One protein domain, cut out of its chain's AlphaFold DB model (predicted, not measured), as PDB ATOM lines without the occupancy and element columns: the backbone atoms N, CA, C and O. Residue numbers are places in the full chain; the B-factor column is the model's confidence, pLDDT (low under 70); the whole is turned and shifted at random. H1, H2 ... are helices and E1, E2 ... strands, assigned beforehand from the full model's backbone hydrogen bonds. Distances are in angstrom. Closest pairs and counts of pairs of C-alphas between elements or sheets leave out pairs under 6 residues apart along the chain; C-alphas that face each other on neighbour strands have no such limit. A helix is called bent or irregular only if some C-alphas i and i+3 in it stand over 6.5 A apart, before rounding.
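What this domain is: This is residues 13 to 70 of the 160 residues of an uncharacterized protein of Paenibacillus barengoltzii G22 (UniProt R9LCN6). A single twisted sheet of five strands is built from two units side by side, the hairpin E1 and E2 and the three-strand meander E3, E4 and E5, joined by a short pairing of E2 with E3. The loop from E2 to E3 reaches out beyond the sheet with the small helix H1 at its tip, and no helix covers the sheet. The printed part has 58 residues, with E1, E2, H1, E3, E4 and E5 along the chain; the sheet's order is E1 E2 E3 E4 E5, antiparallel throughout. The class is mostly strand, though under half of the residues are in named elements. It is only just loose, close to compact, with a radius of gyration of the C-alphas of 12.8 A, and spans 39 by 28 by 15 A.

How they stand to each other: In the sheet, E3, residues 47 to 52, and E4, residues 55 to 60, form a hairpin at 150 degrees, with N 50 and O 57 within hydrogen-bond range at 2.9 A. E4 forms a second hairpin with the edge strand E5, residues 63 to 66, at 160 degrees; N 65 and O 58 are 2.8 A apart. E3, E4 and E5 are a meander, each strand the antiparallel neighbour of the one before. Pairing on E3 is staggered: it pairs with E2, residues 29 to 31, over residues 47 to 48 and with E4 over 48 to 52. E2 and E3 are antiparallel at 163 degrees, with N 47 and O 30 at 2.8 A. The other edge strand, E1, residues 22 to 26, forms a hairpin with E2 at 143 degrees, with N 23 and O 31 at 2.8 A. Residues 18 to 19 pair antiparallel with residues 22 to 23 of E1. E1 and E5 are apart. H1, residues 38 to 41, is not on the sheet; it is too short for an O i to N i+4 pair, and its one O i to N i+3 pair is not within range.

Where its parts are: E1 begins at C-alpha 22 (103.224, 112.824, 128.626) and is 11.6 A long; E2 is 6.5 A. H1 begins at C-alpha 38 (87.699, 107.767, 118.616) and is irregular, but only just, with C-alphas 38 and 41 6.8 A apart. E3 is 15.8 A and E4 16.3 A long. E5, 10.2 A, ends at C-alpha 66 (108.088, 131.300, 126.147).

The domain as a whole: The two C-alphas farthest apart, those of Asn 38 and Gly 54, are 39.6 A apart. The printed part has no cut and no long link. Mean pLDDT of the printed part is 88.8; residues 39 to 41 are under 70.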
ATOM      1  N   ASP A  13     107.270 114.047 136.881       93.00
ATOM      2  CA  ASP A  13     107.407 112.778 137.573       93.00
ATOM      3  C   ASP A  13     108.658 112.097 137.012       93.00
ATOM      4  O   ASP A  13     108.619 111.412 135.990       93.00
ATOM      5  N   LEU A  14     109.805 112.395 137.619       91.81
ATOM      6  CA  LEU A  14     111.102 111.934 137.124       91.81
ATOM      7  C   LEU A  14     111.353 110.453 137.424       91.81
ATOM      8  O   LEU A  14     112.106 109.823 136.686       91.81
ATOM      9  N   ASP A  15     110.696 109.900 138.446       95.25
ATOM     10  CA  ASP A  15     110.817 108.484 138.809       95.25
ATOM     11  C   ASP A  15     110.245 107.588 137.704       95.25
ATOM     12  O   ASP A  15     110.790 106.522 137.409       95.25
ATOM     13  N   TYR A  16     109.183 108.057 137.039       92.94
ATOM     14  CA  TYR A  16     108.551 107.351 135.924       92.94
ATOM     15  C   TYR A  16     108.823 107.984 134.550       92.94
ATOM     16  O   TYR A  16     108.465 107.398 133.525       92.94
ATOM     17  N   GLY A  17     109.477 109.146 134.502       94.88
ATOM     18  CA  GLY A  17     109.854 109.840 133.270       94.88
ATOM     19  C   GLY A  17     108.679 110.508 132.554       94.88
ATOM     20  O   GLY A  17     108.536 110.346 131.342       94.88
ATOM     21  N   TYR A  18     107.834 111.250 133.273       94.06
ATOM     22  CA  TYR A  18     106.669 111.950 132.722       94.06
ATOM     23  C   TYR A  18     106.667 113.456 133.022       94.06
ATOM     24  O   TYR A  18     107.142 113.913 134.058       94.06
ATOM     25  N   ALA A  19     106.056 114.226 132.123       92.69
ATOM     26  CA  ALA A  19     105.700 115.631 132.294       92.69
ATOM     27  C   ALA A  19     104.197 115.800 132.016       92.69
ATOM     28  O   ALA A  19     103.737 115.521 130.912       92.69
ATOM     29  N   ASN A  20     103.411 116.208 133.016       89.62
ATOM     30  CA  ASN A  20     101.940 116.333 132.954       89.62
ATOM     31  C   ASN A  20     101.231 115.125 132.293       89.62
ATOM     32  O   ASN A  20     100.235 115.307 131.601       89.62
ATOM     33  N   GLY A  21     101.737 113.901 132.474       87.31
ATOM     34  CA  GLY A  21     101.164 112.684 131.879       87.31
ATOM     35  C   GLY A  21     101.643 112.341 130.460       87.31
ATOM     36  O   GLY A  21     101.295 111.276 129.955       87.31
ATOM     37  N   ALA A  22     102.477 113.174 129.833       92.12
ATOM     38  CA  ALA A  22     103.224 112.824 128.626       92.12
ATOM     39  C   ALA A  22     104.578 112.206 129.011       92.12
ATOM     40  O   ALA A  22     105.262 112.719 129.896       92.12
ATOM     41  N   LYS A  23     104.972 111.105 128.373       94.94
ATOM     42  CA  LYS A  23     106.244 110.426 128.639       94.94
ATOM     43  C   LYS A  23     107.391 111.218 128.032       94.94
ATOM     44  O   LYS A  23     107.368 111.501 126.838       94.94
ATOM     45  N   ILE A  24     108.399 111.540 128.831       96.12
ATOM     46  CA  ILE A  24     109.635 112.181 128.385       96.12
ATOM     47  C   ILE A  24     110.407 111.160 127.549       96.12
ATOM     48  O   ILE A  24     110.742 110.078 128.032       96.12
ATOM     49  N   VAL A  25     110.653 111.488 126.283       96.38
ATOM     50  CA  VAL A  25     111.361 110.597 125.348       96.38
ATOM     51  C   VAL A  25     112.763 111.095 125.036       96.38
ATOM     52  O   VAL A  25     113.651 110.284 124.784       96.38
ATOM     53  N   ASP A  26     112.980 112.406 125.119       95.62
ATOM     54  CA  ASP A  26     114.290 113.032 125.005       95.62
ATOM     55  C   ASP A  26     114.298 114.428 125.659       95.62
ATOM     56  O   ASP A  26     113.348 114.832 126.328       95.62
ATOM     57  N   ALA A  27     115.400 115.162 125.482       93.38
ATOM     58  CA  ALA A  27     115.612 116.480 126.076       93.38
ATOM     59  C   ALA A  27     114.641 117.572 125.588       93.38
ATOM     60  O   ALA A  27     114.515 118.598 126.248       93.38
ATOM     61  N   ASN A  28     113.990 117.383 124.439       96.00
ATOM     62  CA  ASN A  28     113.131 118.368 123.787       96.00
ATOM     63  C   ASN A  28     111.712 117.852 123.516       96.00
ATOM     64  O   ASN A  28     110.921 118.560 122.886       96.00
ATOM     65  N   GLN A  29     111.365 116.646 123.967       95.88
ATOM     66  CA  GLN A  29     110.071 116.059 123.660       95.88
ATOM     67  C   GLN A  29     109.515 115.211 124.806       95.88
ATOM     68  O   GLN A  29     110.188 114.347 125.375       95.88
ATOM     69  N   ALA A  30     108.227 115.417 125.085       95.38
ATOM     70  CA  ALA A  30     107.416 114.477 125.843       95.38
ATOM     71  C   ALA A  30     106.140 114.162 125.058       95.38
ATOM     72  O   ALA A  30     105.473 115.074 124.571       95.38
ATOM     73  N   VAL A  31     105.818 112.879 124.912       94.00
ATOM     74  CA  VAL A  31     104.742 112.396 124.036       94.00
ATOM     75  C   VAL A  31     103.610 111.776 124.828       94.00
ATOM     76  O   VAL A  31     103.827 111.121 125.852       94.00
ATOM     77  N   ASN A  32     102.387 111.945 124.344       89.19
ATOM     78  CA  ASN A  32     101.271 111.193 124.885       89.19
ATOM     79  C   ASN A  32     101.470 109.685 124.620       89.19
ATOM     80  O   ASN A  32     101.792 109.278 123.507       89.19
ATOM     81  N   VAL A  33     101.286 108.853 125.648       84.69
ATOM     82  CA  VAL A  33     101.400 107.382 125.544       84.69
ATOM     83  C   VAL A  33     100.056 106.658 125.651       84.69
ATOM     84  O   VAL A  33     100.015 105.432 125.585       84.69
ATOM     85  N   MET A  34      98.962 107.394 125.850       78.38
ATOM     86  CA  MET A  34      97.613 106.853 125.974       78.38
ATOM     87  C   MET A  34      96.853 107.010 124.657       78.38
ATOM     88  O   MET A  34      96.412 108.095 124.291       78.38
ATOM     89  N   GLU A  35      96.620 105.895 123.974       72.38
ATOM     90  CA  GLU A  35      95.691 105.867 122.850       72.38
ATOM     91  C   GLU A  35      94.255 105.799 123.383       72.38
ATOM     92  O   GLU A  35      93.823 104.785 123.933       72.38
ATOM     93  N   ILE A  36      93.512 106.902 123.256       74.06
ATOM     94  CA  ILE A  36      92.101 106.956 123.643       74.06
ATOM     95  C   ILE A  36      91.254 106.835 122.367       74.06
ATOM     96  O   ILE A  36      91.314 107.735 121.526       74.06
ATOM     97  N   PRO A  37      90.450 105.764 122.210       77.38
ATOM     98  CA  PRO A  37      89.704 105.516 120.982       77.38
ATOM     99  C   PRO A  37      88.778 106.664 120.568       77.38
ATOM    100  O   PRO A  37      88.157 107.335 121.402       77.38
ATOM    101  N   ASN A  38      88.594 106.801 119.255       71.69
ATOM    102  CA  ASN A  38      87.699 107.767 118.616       71.69
ATOM    103  C   ASN A  38      88.042 109.222 118.994       71.69
ATOM    104  O   ASN A  38      89.201 109.601 119.119       71.69
ATOM    105  N   MET A  39      87.032 110.077 119.154       68.06
ATOM    106  CA  MET A  39      87.216 111.502 119.453       68.06
ATOM    107  C   MET A  39      87.536 111.789 120.932       68.06
ATOM    108  O   MET A  39      87.667 112.951 121.312       68.06
ATOM    109  N   ASN A  40      87.673 110.757 121.771       65.12
ATOM    110  CA  ASN A  40      87.924 110.915 123.205       65.12
ATOM    111  C   ASN A  40      89.389 111.274 123.518       65.12
ATOM    112  O   ASN A  40      89.680 111.742 124.614       65.12
ATOM    113  N   GLY A  41      90.303 111.109 122.553       69.56
ATOM    114  CA  GLY A  41      91.706 111.527 122.648       69.56
ATOM    115  C   GLY A  41      91.968 112.995 122.305       69.56
ATOM    116  O   GLY A  41      93.122 113.382 122.183       69.56
ATOM    117  N   ARG A  42      90.932 113.830 122.129       70.25
ATOM    118  CA  ARG A  42      91.075 115.250 121.740       70.25
ATOM    119  C   ARG A  42      92.000 116.043 122.670       70.25
ATOM    120  O   ARG A  42      92.649 116.986 122.226       70.25
ATOM    121  N   ASP A  43      92.046 115.659 123.940       73.44
ATOM    122  CA  ASP A  43      92.861 116.322 124.954       73.44
ATOM    123  C   ASP A  43      94.236 115.640 125.129       73.44
ATOM    124  O   ASP A  43      94.949 115.936 126.084       73.44
ATOM    125  N   ALA A  44      94.628 114.736 124.220       80.19
ATOM    126  CA  ALA A  44      95.994 114.234 124.127       80.19
ATOM    127  C   ALA A  44      96.926 115.337 123.610       80.19
ATOM    128  O   ALA A  44      96.570 116.118 122.728       80.19
ATOM    129  N   PHE A  45      98.131 115.398 124.169       87.00
ATOM    130  CA  PHE A  45      99.097 116.436 123.852       87.00
ATOM    131  C   PHE A  45     100.520 115.908 123.875       87.00
ATOM    132  O   PHE A  45     100.885 115.104 124.732       87.00
ATOM    133  N   ASP A  46     101.320 116.464 122.976       92.69
ATOM    134  CA  ASP A  46     102.767 116.353 123.007       92.69
ATOM    135  C   ASP A  46     103.348 117.701 123.422       92.69
ATOM    136  O   ASP A  46     102.873 118.759 122.996       92.69
ATOM    137  N   PHE A  47     104.403 117.658 124.222       95.19
ATOM    138  CA  PHE A  47     105.253 118.808 124.473       95.19
ATOM    139  C   PHE A  47     106.433 118.772 123.513       95.19
ATOM    140  O   PHE A  47     107.158 117.777 123.455       95.19
ATOM    141  N   LYS A  48     106.638 119.870 122.785       96.69
ATOM    142  CA  LYS A  48     107.812 120.078 121.936       96.69
ATOM    143  C   LYS A  48     108.548 121.316 122.410       96.69
ATOM    144  O   LYS A  48     107.987 122.408 122.402       96.69
ATOM    145  N   PHE A  49     109.793 121.137 122.818       96.69
ATOM    146  CA  PHE A  49     110.655 122.218 123.265       96.69
ATOM    147  C   PHE A  49     111.631 122.598 122.160       96.69
ATOM    148  O   PHE A  49     112.123 121.762 121.402       96.69
ATOM    149  N   SER A  50     111.919 123.886 122.055       96.00
ATOM    150  CA  SER A  50     112.933 124.411 121.149       96.00
ATOM    151  C   SER A  50     113.615 125.625 121.767       96.00
ATOM    152  O   SER A  50     113.170 126.165 122.779       96.00
ATOM    153  N   LYS A  51     114.720 126.070 121.167       93.38
ATOM    154  CA  LYS A  51     115.381 127.322 121.547       93.38
ATOM    155  C   LYS A  51     115.235 128.330 120.423       93.38
ATOM    156  O   LYS A  51     115.603 128.047 119.286       93.38
ATOM    157  N   SER A  52     114.751 129.520 120.754       87.00
ATOM    158  CA  SER A  52     114.656 130.639 119.821       87.00
ATOM    159  C   SER A  52     115.060 131.926 120.520       87.00
ATOM    160  O   SER A  52     114.606 132.217 121.622       87.00
ATOM    161  N   SER A  53     115.933 132.707 119.878       81.00
ATOM    162  CA  SER A  53     116.394 134.005 120.396       81.00
ATOM    163  C   SER A  53     116.947 133.948 121.833       81.00
ATOM    164  O   SER A  53     116.785 134.891 122.600       81.00
ATOM    165  N   GLY A  54     117.584 132.832 122.204       83.12
ATOM    166  CA  GLY A  54     118.160 132.618 123.538       83.12
ATOM    167  C   GLY A  54     117.171 132.171 124.621       83.12
ATOM    168  O   GLY A  54     117.617 131.835 125.713       83.12
ATOM    169  N   ALA A  55     115.870 132.106 124.325       90.81
ATOM    170  CA  ALA A  55     114.844 131.599 125.230       90.81
ATOM    171  C   ALA A  55     114.394 130.187 124.836       90.81
ATOM    172  O   ALA A  55     114.424 129.806 123.662       90.81
ATOM    173  N   GLU A  56     113.958 129.415 125.826       94.69
ATOM    174  CA  GLU A  56     113.269 128.147 125.599       94.69
ATOM    175  C   GLU A  56     111.801 128.408 125.254       94.69
ATOM    176  O   GLU A  56     111.127 129.227 125.888       94.69
ATOM    177  N   ILE A  57     111.335 127.719 124.219       95.62
ATOM    178  CA  ILE A  57     109.998 127.815 123.652       95.62
ATOM    179  C   ILE A  57     109.331 126.453 123.782       95.62
ATOM    180  O   ILE A  57     109.958 125.433 123.501       95.62
ATOM    181  N   LEU A  58     108.061 126.446 124.178       95.44
ATOM    182  CA  LEU A  58     107.233 125.250 124.251       95.44
ATOM    183  C   LEU A  58     106.069 125.360 123.270       95.44
ATOM    184  O   LEU A  58     105.253 126.271 123.392       95.44
ATOM    185  N   ASP A  59     105.941 124.388 122.376       95.00
ATOM    186  CA  ASP A  59     104.757 124.188 121.547       95.00
ATOM    187  C   ASP A  59     103.929 123.023 122.100       95.00
ATOM    188  O   ASP A  59     104.416 121.900 122.252       95.00
ATOM    189  N   VAL A  60     102.664 123.299 122.418       93.12
ATOM    190  CA  VAL A  60     101.699 122.311 122.917       93.12
ATOM    191  C   VAL A  60     100.277 122.758 122.578       93.12
ATOM    192  O   VAL A  60      99.933 123.923 122.750       93.12
ATOM    193  N   ASN A  61      99.425 121.849 122.099       87.81
ATOM    194  CA  ASN A  61      98.011 122.130 121.780       87.81
ATOM    195  C   ASN A  61      97.787 123.334 120.849       87.81
ATOM    196  O   ASN A  61      96.841 124.102 121.024       87.81
ATOM    197  N   GLY A  62      98.679 123.523 119.871       87.62
ATOM    198  CA  GLY A  62      98.624 124.662 118.949       87.62
ATOM    199  C   GLY A  62      98.932 126.016 119.602       87.62
ATOM    200  O   GLY A  62      98.673 127.053 118.998       87.62
ATOM    201  N   GLN A  63      99.462 126.017 120.826       90.25
ATOM    202  CA  GLN A  63      99.913 127.204 121.543       90.25
ATOM    203  C   GLN A  63     101.430 127.180 121.678       90.25
ATOM    204  O   GLN A  63     102.019 126.140 121.973       90.25
ATOM    205  N   THR A  64     102.035 128.352 121.511       93.38
ATOM    206  CA  THR A  64     103.464 128.571 121.713       93.38
ATOM    207  C   THR A  64     103.670 129.395 122.977       93.38
ATOM    208  O   THR A  64     103.110 130.484 123.123       93.38
ATOM    209  N   TYR A  65     104.504 128.893 123.876       94.38
ATOM    210  CA  TYR A  65     104.868 129.527 125.135       94.38
ATOM    211  C   TYR A  65     106.351 129.873 125.134       94.38
ATOM    212  O   TYR A  65     107.165 129.149 124.569       94.38
ATOM    213  N   ILE A  66     106.705 130.958 125.813       94.38
ATOM    214  CA  ILE A  66     108.088 131.300 126.147       94.38
ATOM    215  C   ILE A  66     108.318 131.007 127.628       94.38
ATOM    216  O   ILE A  66     107.443 131.275 128.456       94.38
ATOM    217  N   ARG A  67     109.485 130.461 127.971       94.69
ATOM    218  CA  ARG A  67     109.891 130.297 129.369       94.69
ATOM    219  C   ARG A  67     109.970 131.661 130.058       94.69
ATOM    220  O   ARG A  67     110.429 132.636 129.470       94.69
ATOM    221  N   GLU A  68     109.510 131.741 131.302       92.81
ATOM    222  CA  GLU A  68     109.310 133.024 131.989       92.81
ATOM    223  C   GLU A  68     110.597 133.852 132.158       92.81
ATOM    224  O   GLU A  68     110.566 135.076 132.014       92.81
ATOM    225  N   ASP A  69     111.733 133.196 132.403       93.12
ATOM    226  CA  ASP A  69     113.054 133.832 132.499       93.12
ATOM    227  C   ASP A  69     113.612 134.285 131.137       93.12
ATOM    228  O   ASP A  69     114.526 135.104 131.081       93.12
ATOM    229  N   GLY A  70     113.031 133.799 130.037       94.06
ATOM    230  CA  GLY A  70     113.318 134.236 128.674       94.06
ATOM    231  C   GLY A  70     112.576 135.510 128.263       94.06
ATOM    232  O   GLY A  70     112.869 136.069 127.203       94.06
TER     233      GLY A  70